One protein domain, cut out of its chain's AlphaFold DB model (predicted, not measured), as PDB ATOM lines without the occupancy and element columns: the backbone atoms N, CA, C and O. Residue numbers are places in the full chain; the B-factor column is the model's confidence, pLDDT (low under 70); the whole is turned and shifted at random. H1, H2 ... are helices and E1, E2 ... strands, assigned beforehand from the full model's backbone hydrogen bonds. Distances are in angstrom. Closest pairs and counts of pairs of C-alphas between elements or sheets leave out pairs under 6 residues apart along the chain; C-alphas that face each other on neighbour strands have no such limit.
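Overview. This is residues 13 to 73 of the 80 residues of the protein "Zinc-type alcohol dehydrogenase-like protein SA1988" of Weissella viridescens (UniProt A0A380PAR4). A small parallel sheet of three short strands makes the core, with H1 and H2 packed over one face and the short helix H3 over the opposite face. The 61 printed residues hold three named helices and three named strands, in the order E1 H1 E2 H2 E3 H3, and the sheet runs E1 E2 E3. The class is mixed, helices and strands. The whole is compact, with a radius of gyration of the C-alphas of 10.4 A and spans of 27 by 24 by 15 A.

Along the chain. The inner strand E2, residues 36 to 40, is 13.5 A long. The edge strands are E1, residues 13 to 15, starting at C-alpha 13 (-38.484, -8.348, -15.299), and E3, residues 57 to 59, 6.2 A and 6.8 A long. H1, residues 21 to 32, measures 17.4 A, and H2, residues 44 to 52, 12.3 A. H3, residues 65 to 71, measures 9.7 A and ends at C-alpha 71 (-35.501, -22.387, -9.464).

Arrangement. E1 and E2 are parallel at 23 degrees, with N 15 and O 38 within hydrogen-bond range at 2.8 A. E2 and E3 are parallel at 26 degrees, with N 39 and O 57 at 2.9 A. E1, H1, E2 and E2, H2, E3 are strand-helix-strand units, two parallel neighbour strands with a helix between, each with a right-handed crossover. H1 is on the sheet at a height of 9.4 A, over E1 and E2; its closest C-alphas to E2 are those of Val 27 and Val 37, 6.7 A apart. H2 is on the same face, 9.7 A in height over the sheet, and its closest C-alphas to E3 are those of Ile 47 and Val 58, 6.9 A apart. H1 and H2 are close but not clearly touching, with the C-alphas of Ser 24 and Val 50 closest at 6.9 A. These two helices on one face make two layers with the sheet. H3 is on the opposite face, slantwise to the strands at 43 degrees to E2 on the local plane; the C-alphas of Val 59 and Gln 68 are its closest to E3, 6.4 A apart. In H2 and H3 every O i to N i+4 pair is within hydrogen-bond range; in H1, 6 of 8 are.

Size, cuts and confidence. The C-alphas farthest apart, those of Leu 32 and Gln 63, are 28.2 A apart. The printed part has no cut, and its five links between named elements are tight. Mean pLDDT of the printed part is 97.8, and no printed residue is under 70.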
ATOM      1  N   ILE A  13     -37.996  -9.264 -16.337       98.56
ATOM      2  CA  ILE A  13     -38.484  -8.348 -15.299       98.56
ATOM      3  C   ILE A  13     -39.225  -9.104 -14.197       98.56
ATOM      4  O   ILE A  13     -40.060  -9.965 -14.480       98.56
ATOM      5  N   LEU A  14     -38.944  -8.755 -12.939       98.62
ATOM      6  CA  LEU A  14     -39.674  -9.226 -11.763       98.62
ATOM      7  C   LEU A  14     -40.639  -8.152 -11.248       98.62
ATOM      8  O   LEU A  14     -40.236  -7.244 -10.539       98.62
ATOM      9  N   ILE A  15     -41.934  -8.299 -11.509       98.56
ATOM     10  CA  ILE A  15     -42.960  -7.350 -11.068       98.56
ATOM     11  C   ILE A  15     -43.489  -7.746  -9.686       98.56
ATOM     12  O   ILE A  15     -44.257  -8.705  -9.534       98.56
ATOM     13  N   ILE A  16     -43.126  -6.965  -8.668       97.81
ATOM     14  CA  ILE A  16     -43.660  -7.109  -7.308       97.81
ATOM     15  C   ILE A  16     -45.098  -6.572  -7.238       97.81
ATOM     16  O   ILE A  16     -45.421  -5.533  -7.808       97.81
ATOM     17  N   ASN A  17     -45.973  -7.268  -6.505       96.56
ATOM     18  CA  ASN A  17     -47.415  -6.997  -6.440       96.56
ATOM     19  C   ASN A  17     -48.096  -6.994  -7.823       96.56
ATOM     20  O   ASN A  17     -48.924  -6.128  -8.119       96.56
ATOM     21  N   GLY A  18     -47.779  -7.987  -8.666       95.69
ATOM     22  CA  GLY A  18     -48.255  -8.074 -10.051       95.69
ATOM     23  C   GLY A  18     -49.776  -8.013 -10.218       95.69
ATOM     24  O   GLY A  18     -50.256  -7.494 -11.218       95.69
ATOM     25  N   SER A  19     -50.553  -8.460  -9.226       96.12
ATOM     26  CA  SER A  19     -52.021  -8.416  -9.279       96.12
ATOM     27  C   SER A  19     -52.647  -7.089  -8.827       96.12
ATOM     28  O   SER A  19     -53.870  -6.983  -8.760       96.12
ATOM     29  N   GLY A  20     -51.846  -6.090  -8.444       95.19
ATOM     30  CA  GLY A  20     -52.323  -4.751  -8.083       95.19
ATOM     31  C   GLY A  20     -52.603  -3.875  -9.309       95.19
ATOM     32  O   GLY A  20     -52.298  -4.261 -10.433       95.19
ATOM     33  N   GLY A  21     -53.139  -2.665  -9.112       96.31
ATOM     34  CA  GLY A  21     -53.481  -1.761 -10.224       96.31
ATOM     35  C   GLY A  21     -52.286  -1.409 -11.120       96.31
ATOM     36  O   GLY A  21     -52.364  -1.547 -12.337       96.31
ATOM     37  N   VAL A  22     -51.154  -1.028 -10.517       97.50
ATOM     38  CA  VAL A  22     -49.916  -0.725 -11.260       97.50
ATOM     39  C   VAL A  22     -49.291  -1.999 -11.828       97.50
ATOM     40  O   VAL A  22     -48.966  -2.034 -13.011       97.50
ATOM     41  N   GLY A  23     -49.185  -3.057 -11.017       97.94
ATOM     42  CA  GLY A  23     -48.609  -4.336 -11.442       97.94
ATOM     43  C   GLY A  23     -49.322  -4.929 -12.657       97.94
ATOM     44  O   GLY A  23     -48.670  -5.371 -13.595       97.94
ATOM     45  N   SER A  24     -50.653  -4.831 -12.703       97.94
ATOM     46  CA  SER A  24     -51.458  -5.375 -13.801       97.94
ATOM     47  C   SER A  24     -51.193  -4.663 -15.130       97.94
ATOM     48  O   SER A  24     -51.207  -5.286 -16.192       97.94
ATOM     49  N   MET A  25     -50.953  -3.350 -15.087       98.25
ATOM     50  CA  MET A  25     -50.551  -2.588 -16.272       98.25
ATOM     51  C   MET A  25     -49.099  -2.883 -16.645       98.25
ATOM     52  O   MET A  25     -48.800  -3.088 -17.819       98.25
ATOM     53  N   ALA A  26     -48.209  -2.967 -15.652       98.38
ATOM     54  CA  ALA A  26     -46.800  -3.270 -15.863       98.38
ATOM     55  C   ALA A  26     -46.597  -4.638 -16.531       98.38
ATOM     56  O   ALA A  26     -45.813  -4.727 -17.469       98.38
ATOM     57  N   VAL A  27     -47.346  -5.671 -16.124       98.56
ATOM     58  CA  VAL A  27     -47.308  -7.006 -16.750       98.56
ATOM     59  C   VAL A  27     -47.602  -6.898 -18.243       98.56
ATOM     60  O   VAL A  27     -46.803  -7.342 -19.062       98.56
ATOM     61  N   GLN A  28     -48.706  -6.251 -18.613       98.00
ATOM     62  CA  GLN A  28     -49.113  -6.142 -20.016       98.00
ATOM     63  C   GLN A  28     -48.121  -5.320 -20.842       98.00
ATOM     64  O   GLN A  28     -47.747  -5.730 -21.938       98.00
ATOM     65  N   LEU A  29     -47.658  -4.183 -20.315       97.56
ATOM     66  CA  LEU A  29     -46.667  -3.347 -20.995       97.56
ATOM     67  C   LEU A  29     -45.337  -4.083 -21.179       97.56
ATOM     68  O   LEU A  29     -44.755  -4.017 -22.256       97.56
ATOM     69  N   ALA A  30     -44.886  -4.831 -20.171       97.88
ATOM     70  CA  ALA A  30     -43.665  -5.620 -20.262       97.88
ATOM     71  C   ALA A  30     -43.792  -6.762 -21.284       97.88
ATOM     72  O   ALA A  30     -42.871  -6.992 -22.067       97.88
ATOM     73  N   LYS A  31     -44.951  -7.427 -21.353       97.38
ATOM     74  CA  LYS A  31     -45.218  -8.427 -22.396       97.38
ATOM     75  C   LYS A  31     -45.209  -7.819 -23.794       97.38
ATOM     76  O   LYS A  31     -44.600  -8.397 -24.691       97.38
ATOM     77  N   LEU A  32     -45.821  -6.649 -23.973       96.12
ATOM     78  CA  LEU A  32     -45.762  -5.913 -25.238       96.12
ATOM     79  C   LEU A  32     -44.330  -5.487 -25.591       96.12
ATOM     80  O   LEU A  32     -43.983  -5.500 -26.768       96.12
ATOM     81  N   ALA A  33     -43.504  -5.184 -24.584       96.31
ATOM     82  CA  ALA A  33     -42.088  -4.842 -24.733       96.31
ATOM     83  C   ALA A  33     -41.189  -6.033 -25.147       96.31
ATOM     84  O   ALA A  33     -39.999  -5.858 -25.421       96.31
ATOM     85  N   GLY A  34     -41.737  -7.253 -25.176       96.50
ATOM     86  CA  GLY A  34     -41.000  -8.485 -25.471       96.50
ATOM     87  C   GLY A  34     -40.223  -9.069 -24.285       96.50
ATOM     88  O   GLY A  34     -39.433  -9.990 -24.487       96.50
ATOM     89  N   LEU A  35     -40.440  -8.567 -23.064       98.12
ATOM     90  CA  LEU A  35     -39.776  -9.066 -21.858       98.12
ATOM     91  C   LEU A  35     -40.307 -10.443 -21.442       98.12
ATOM     92  O   LEU A  35     -41.487 -10.771 -21.622       98.12
ATOM     93  N   THR A  36     -39.438 -11.210 -20.782       98.50
ATOM     94  CA  THR A  36     -39.861 -12.333 -19.938       98.50
ATOM     95  C   THR A  36     -40.349 -11.791 -18.598       98.50
ATOM     96  O   THR A  36     -39.584 -11.190 -17.845       98.50
ATOM     97  N   VAL A  37     -41.627 -11.984 -18.293       98.69
ATOM     98  CA  VAL A  37     -42.292 -11.396 -17.129       98.69
ATOM     99  C   VAL A  37     -42.451 -12.431 -16.027       98.69
ATOM    100  O   VAL A  37     -43.153 -13.431 -16.185       98.69
ATOM    101  N   ILE A  38     -41.848 -12.142 -14.877       98.81
ATOM    102  CA  ILE A  38     -42.050 -12.858 -13.621       98.81
ATOM    103  C   ILE A  38     -42.895 -11.955 -12.721       98.81
ATOM    104  O   ILE A  38     -42.459 -10.864 -12.373       98.81
ATOM    105  N   ALA A  39     -44.094 -12.367 -12.322       98.75
ATOM    106  CA  ALA A  39     -44.944 -11.569 -11.436       98.75
ATOM    107  C   ALA A  39     -45.067 -12.219 -10.058       98.75
ATOM    108  O   ALA A  39     -45.171 -13.441  -9.938       98.75
ATOM    109  N   THR A  40     -45.114 -11.415  -8.995       98.62
ATOM    110  CA  THR A  40     -45.419 -11.956  -7.668       98.62
ATOM    111  C   THR A  40     -46.923 -11.978  -7.405       98.62
ATOM    112  O   THR A  40     -47.569 -10.929  -7.490       98.62
ATOM    113  N   ALA A  41     -47.458 -13.119  -6.979       98.31
ATOM    114  CA  ALA A  41     -48.830 -13.278  -6.496       98.31
ATOM    115  C   ALA A  41     -48.897 -14.472  -5.531       98.31
ATOM    116  O   ALA A  41     -48.121 -15.411  -5.665       98.31
ATOM    117  N   SER A  42     -49.804 -14.437  -4.553       97.38
ATOM    118  CA  SER A  42     -49.833 -15.447  -3.478       97.38
ATOM    119  C   SER A  42     -51.181 -16.126  -3.266       97.38
ATOM    120  O   SER A  42     -51.249 -17.266  -2.813       97.38
ATOM    121  N   LYS A  43     -52.284 -15.458  -3.607       98.12
ATOM    122  CA  LYS A  43     -53.631 -16.035  -3.521       98.12
ATOM    123  C   LYS A  43     -54.000 -16.675  -4.859       98.12
ATOM    124  O   LYS A  43     -53.672 -16.078  -5.886       98.12
ATOM    125  N   PRO A  44     -54.772 -17.777  -4.881       98.31
ATOM    126  CA  PRO A  44     -55.219 -18.406  -6.127       98.31
ATOM    127  C   PRO A  44     -55.817 -17.403  -7.124       98.31
ATOM    128  O   PRO A  44     -55.316 -17.269  -8.231       98.31
ATOM    129  N   ALA A  45     -56.753 -16.561  -6.673       98.31
ATOM    130  CA  ALA A  45     -57.365 -15.538  -7.525       98.31
ATOM    131  C   ALA A  45     -56.360 -14.510  -8.085       98.31
ATOM    132  O   ALA A  45     -56.507 -14.061  -9.217       98.31
ATOM    133  N   SER A  46     -55.332 -14.129  -7.315       98.06
ATOM    134  CA  SER A  46     -54.290 -13.213  -7.804       98.06
ATOM    135  C   SER A  46     -53.329 -13.882  -8.787       98.06
ATOM    136  O   SER A  46     -52.852 -13.209  -9.693       98.06
ATOM    137  N   ILE A  47     -53.063 -15.181  -8.617       98.62
ATOM    138  CA  ILE A  47     -52.233 -15.983  -9.526       98.62
ATOM    139  C   ILE A  47     -52.964 -16.144 -10.863       98.62
ATOM    140  O   ILE A  47     -52.404 -15.839 -11.912       98.62
ATOM    141  N   ASP A  48     -54.239 -16.534 -10.818       98.56
ATOM    142  CA  ASP A  48     -55.091 -16.645 -12.003       98.56
ATOM    143  C   ASP A  48     -55.175 -15.312 -12.751       98.56
ATOM    144  O   ASP A  48     -55.048 -15.276 -13.974       98.56
ATOM    145  N   TRP A  49     -55.311 -14.207 -12.014       98.38
ATOM    146  CA  TRP A  49     -55.337 -12.866 -12.587       98.38
ATOM    147  C   TRP A  49     -54.051 -12.527 -13.352       98.38
ATOM    148  O   TRP A  49     -54.122 -12.173 -14.524       98.38
ATOM    149  N   VAL A  50     -52.864 -12.667 -12.747       98.44
ATOM    150  CA  VAL A  50     -51.607 -12.314 -13.441       98.44
ATOM    151  C   VAL A  50     -51.287 -13.244 -14.615       98.44
ATOM    152  O   VAL A  50     -50.687 -12.792 -15.594       98.44
ATOM    153  N   ASN A  51     -51.729 -14.504 -14.562       98.38
ATOM    154  CA  ASN A  51     -51.637 -15.434 -15.688       98.38
ATOM    155  C   ASN A  51     -52.520 -14.982 -16.860       98.38
ATOM    156  O   ASN A  51     -52.064 -14.978 -18.000       98.38
ATOM    157  N   GLN A  52     -53.753 -14.532 -16.594       98.38
ATOM    158  CA  GLN A  52     -54.643 -13.983 -17.628       98.38
ATOM    159  C   GLN A  52     -54.069 -12.730 -18.304       98.38
ATOM    160  O   GLN A  52     -54.341 -12.492 -19.478       98.38
ATOM    161  N   LEU A  53     -53.254 -11.951 -17.589       98.19
ATOM    162  CA  LEU A  53     -52.558 -10.782 -18.136       98.19
ATOM    163  C   LEU A  53     -51.342 -11.135 -19.013       98.19
ATOM    164  O   LEU A  53     -50.782 -10.244 -19.649       98.19
ATOM    165  N   GLY A  54     -50.933 -12.407 -19.054       96.88
ATOM    166  CA  GLY A  54     -49.844 -12.890 -19.906       96.88
ATOM    167  C   GLY A  54     -48.483 -13.015 -19.223       96.88
ATOM    168  O   GLY A  54     -47.476 -13.076 -19.920       96.88
ATOM    169  N   THR A  55     -48.431 -13.050 -17.889       98.19
ATOM    170  CA  THR A  55     -47.198 -13.358 -17.142       98.19
ATOM    171  C   THR A  55     -46.607 -14.706 -17.576       98.19
ATOM    172  O   THR A  55     -47.353 -15.668 -17.747       98.19
ATOM    173  N   ASP A  56     -45.278 -14.803 -17.706       98.62
ATOM    174  CA  ASP A  56     -44.598 -16.064 -18.048       98.62
ATOM    175  C   ASP A  56     -44.393 -16.956 -16.816       98.62
ATOM    176  O   ASP A  56     -44.540 -18.175 -16.891       98.62
ATOM    177  N   TYR A  57     -44.075 -16.348 -15.667       98.62
ATOM    178  CA  TYR A  57     -43.853 -17.061 -14.409       98.62
ATOM    179  C   TYR A  57     -44.456 -16.345 -13.205       98.62
ATOM    180  O   TYR A  57     -44.367 -15.126 -13.081       98.62
ATOM    181  N   VAL A  58     -44.986 -17.112 -12.255       98.56
ATOM    182  CA  VAL A  58     -45.517 -16.576 -10.997       98.56
ATOM    183  C   VAL A  58     -44.709 -17.099  -9.817       98.56
ATOM    184  O   VAL A  58     -44.425 -18.294  -9.737       98.56
ATOM    185  N   VAL A  59     -44.354 -16.207  -8.894       98.56
ATOM    186  CA  VAL A  59     -43.670 -16.543  -7.635       98.56
ATOM    187  C   VAL A  59     -44.416 -15.955  -6.436       98.56
ATOM    188  O   VAL A  59     -45.065 -14.914  -6.537       98.56
ATOM    189  N   ASP A  60     -44.323 -16.602  -5.279       98.12
ATOM    190  CA  ASP A  60     -44.969 -16.134  -4.052       98.12
ATOM    191  C   ASP A  60     -44.021 -15.225  -3.255       98.12
ATOM    192  O   ASP A  60     -42.968 -15.661  -2.786       98.12
ATOM    193  N   HIS A  61     -44.404 -13.959  -3.069       96.56
ATOM    194  CA  HIS A  61     -43.632 -12.979  -2.297       96.56
ATOM    195  C   HIS A  61     -43.681 -13.201  -0.778       96.56
ATOM    196  O   HIS A  61     -42.930 -12.551  -0.053       96.56
ATOM    197  N   HIS A  62     -44.534 -14.099  -0.278       97.12
ATOM    198  CA  HIS A  62     -44.485 -14.556   1.114       97.12
ATOM    199  C   HIS A  62     -43.435 -15.648   1.348       97.12
ATOM    200  O   HIS A  62     -43.180 -16.012   2.493       97.12
ATOM    201  N   GLN A  63     -42.834 -16.174   0.279       97.12
ATOM    202  CA  GLN A  63     -41.759 -17.157   0.327       97.12
ATOM    203  C   GLN A  63     -40.440 -16.525  -0.141       97.12
ATOM    204  O   GLN A  63     -40.377 -15.358  -0.526       97.12
ATOM    205  N   ASP A  64     -39.357 -17.302  -0.124       97.81
ATOM    206  CA  ASP A  64     -38.054 -16.846  -0.611       97.81
ATOM    207  C   ASP A  64     -38.099 -16.600  -2.131       97.81
ATOM    208  O   ASP A  64     -38.072 -17.536  -2.939       97.81
ATOM    209  N   LEU A  65     -38.199 -15.327  -2.522       96.88
ATOM    210  CA  LEU A  65     -38.243 -14.897  -3.920       96.88
ATOM    211  C   LEU A  65     -36.964 -15.263  -4.674       96.88
ATOM    212  O   LEU A  65     -37.038 -15.722  -5.810       96.88
ATOM    213  N   VAL A  66     -35.795 -15.108  -4.049       96.88
ATOM    214  CA  VAL A  66     -34.505 -15.379  -4.698       96.88
ATOM    215  C   VAL A  66     -34.397 -16.859  -5.041       96.88
ATOM    216  O   VAL A  66     -34.000 -17.217  -6.150       96.88
ATOM    217  N   LYS A  67     -34.776 -17.734  -4.107       98.25
ATOM    218  CA  LYS A  67     -34.788 -19.179  -4.333       98.25
ATOM    219  C   LYS A  67     -35.772 -19.570  -5.435       98.25
ATOM    220  O   LYS A  67     -35.414 -20.383  -6.282       98.25
ATOM    221  N   GLN A  68     -36.976 -18.997  -5.440       98.44
ATOM    222  CA  GLN A  68     -37.985 -19.277  -6.467       98.44
ATOM    223  C   GLN A  68     -37.528 -18.824  -7.856       98.44
ATOM    224  O   GLN A  68     -37.532 -19.623  -8.785       98.44
ATOM    225  N   VAL A  69     -37.056 -17.582  -7.991       98.06
ATOM    226  CA  VAL A  69     -36.563 -17.033  -9.264       98.06
ATOM    227  C   VAL A  69     -35.375 -17.846  -9.791       98.06
ATOM    228  O   VAL A  69     -35.330 -18.187 -10.972       98.06
ATOM    229  N   ARG A  70     -34.461 -18.279  -8.914       98.06
ATOM    230  CA  ARG A  70     -33.372 -19.193  -9.296       98.06
ATOM    231  C   ARG A  70     -33.858 -20.574  -9.719       98.06
ATOM    232  O   ARG A  70     -33.284 -21.150 -10.638       98.06
ATOM    233  N   ALA A  71     -34.904 -21.106  -9.083       98.25
ATOM    234  CA  ALA A  71     -35.501 -22.387  -9.464       98.25
ATOM    235  C   ALA A  71     -36.164 -22.341 -10.852       98.25
ATOM    236  O   ALA A  71     -36.242 -23.369 -11.517       98.25
ATOM    237  N   LEU A  72     -36.570 -21.153 -11.312       97.69
ATOM    238  CA  LEU A  72     -37.041 -20.908 -12.678       97.69
ATOM    239  C   LEU A  72     -35.899 -20.814 -13.713       97.69
ATOM    240  O   LEU A  72     -36.167 -20.682 -14.902       97.69
ATOM    241  N   GLY A  73     -34.634 -20.892 -13.284       97.94
ATOM    242  CA  GLY A  73     -33.455 -20.828 -14.157       97.94
ATOM    243  C   GLY A  73     -32.797 -19.447 -14.243       97.94
ATOM    244  O   GLY A  73     -31.763 -19.306 -14.896       97.94
TER     245      GLY A  73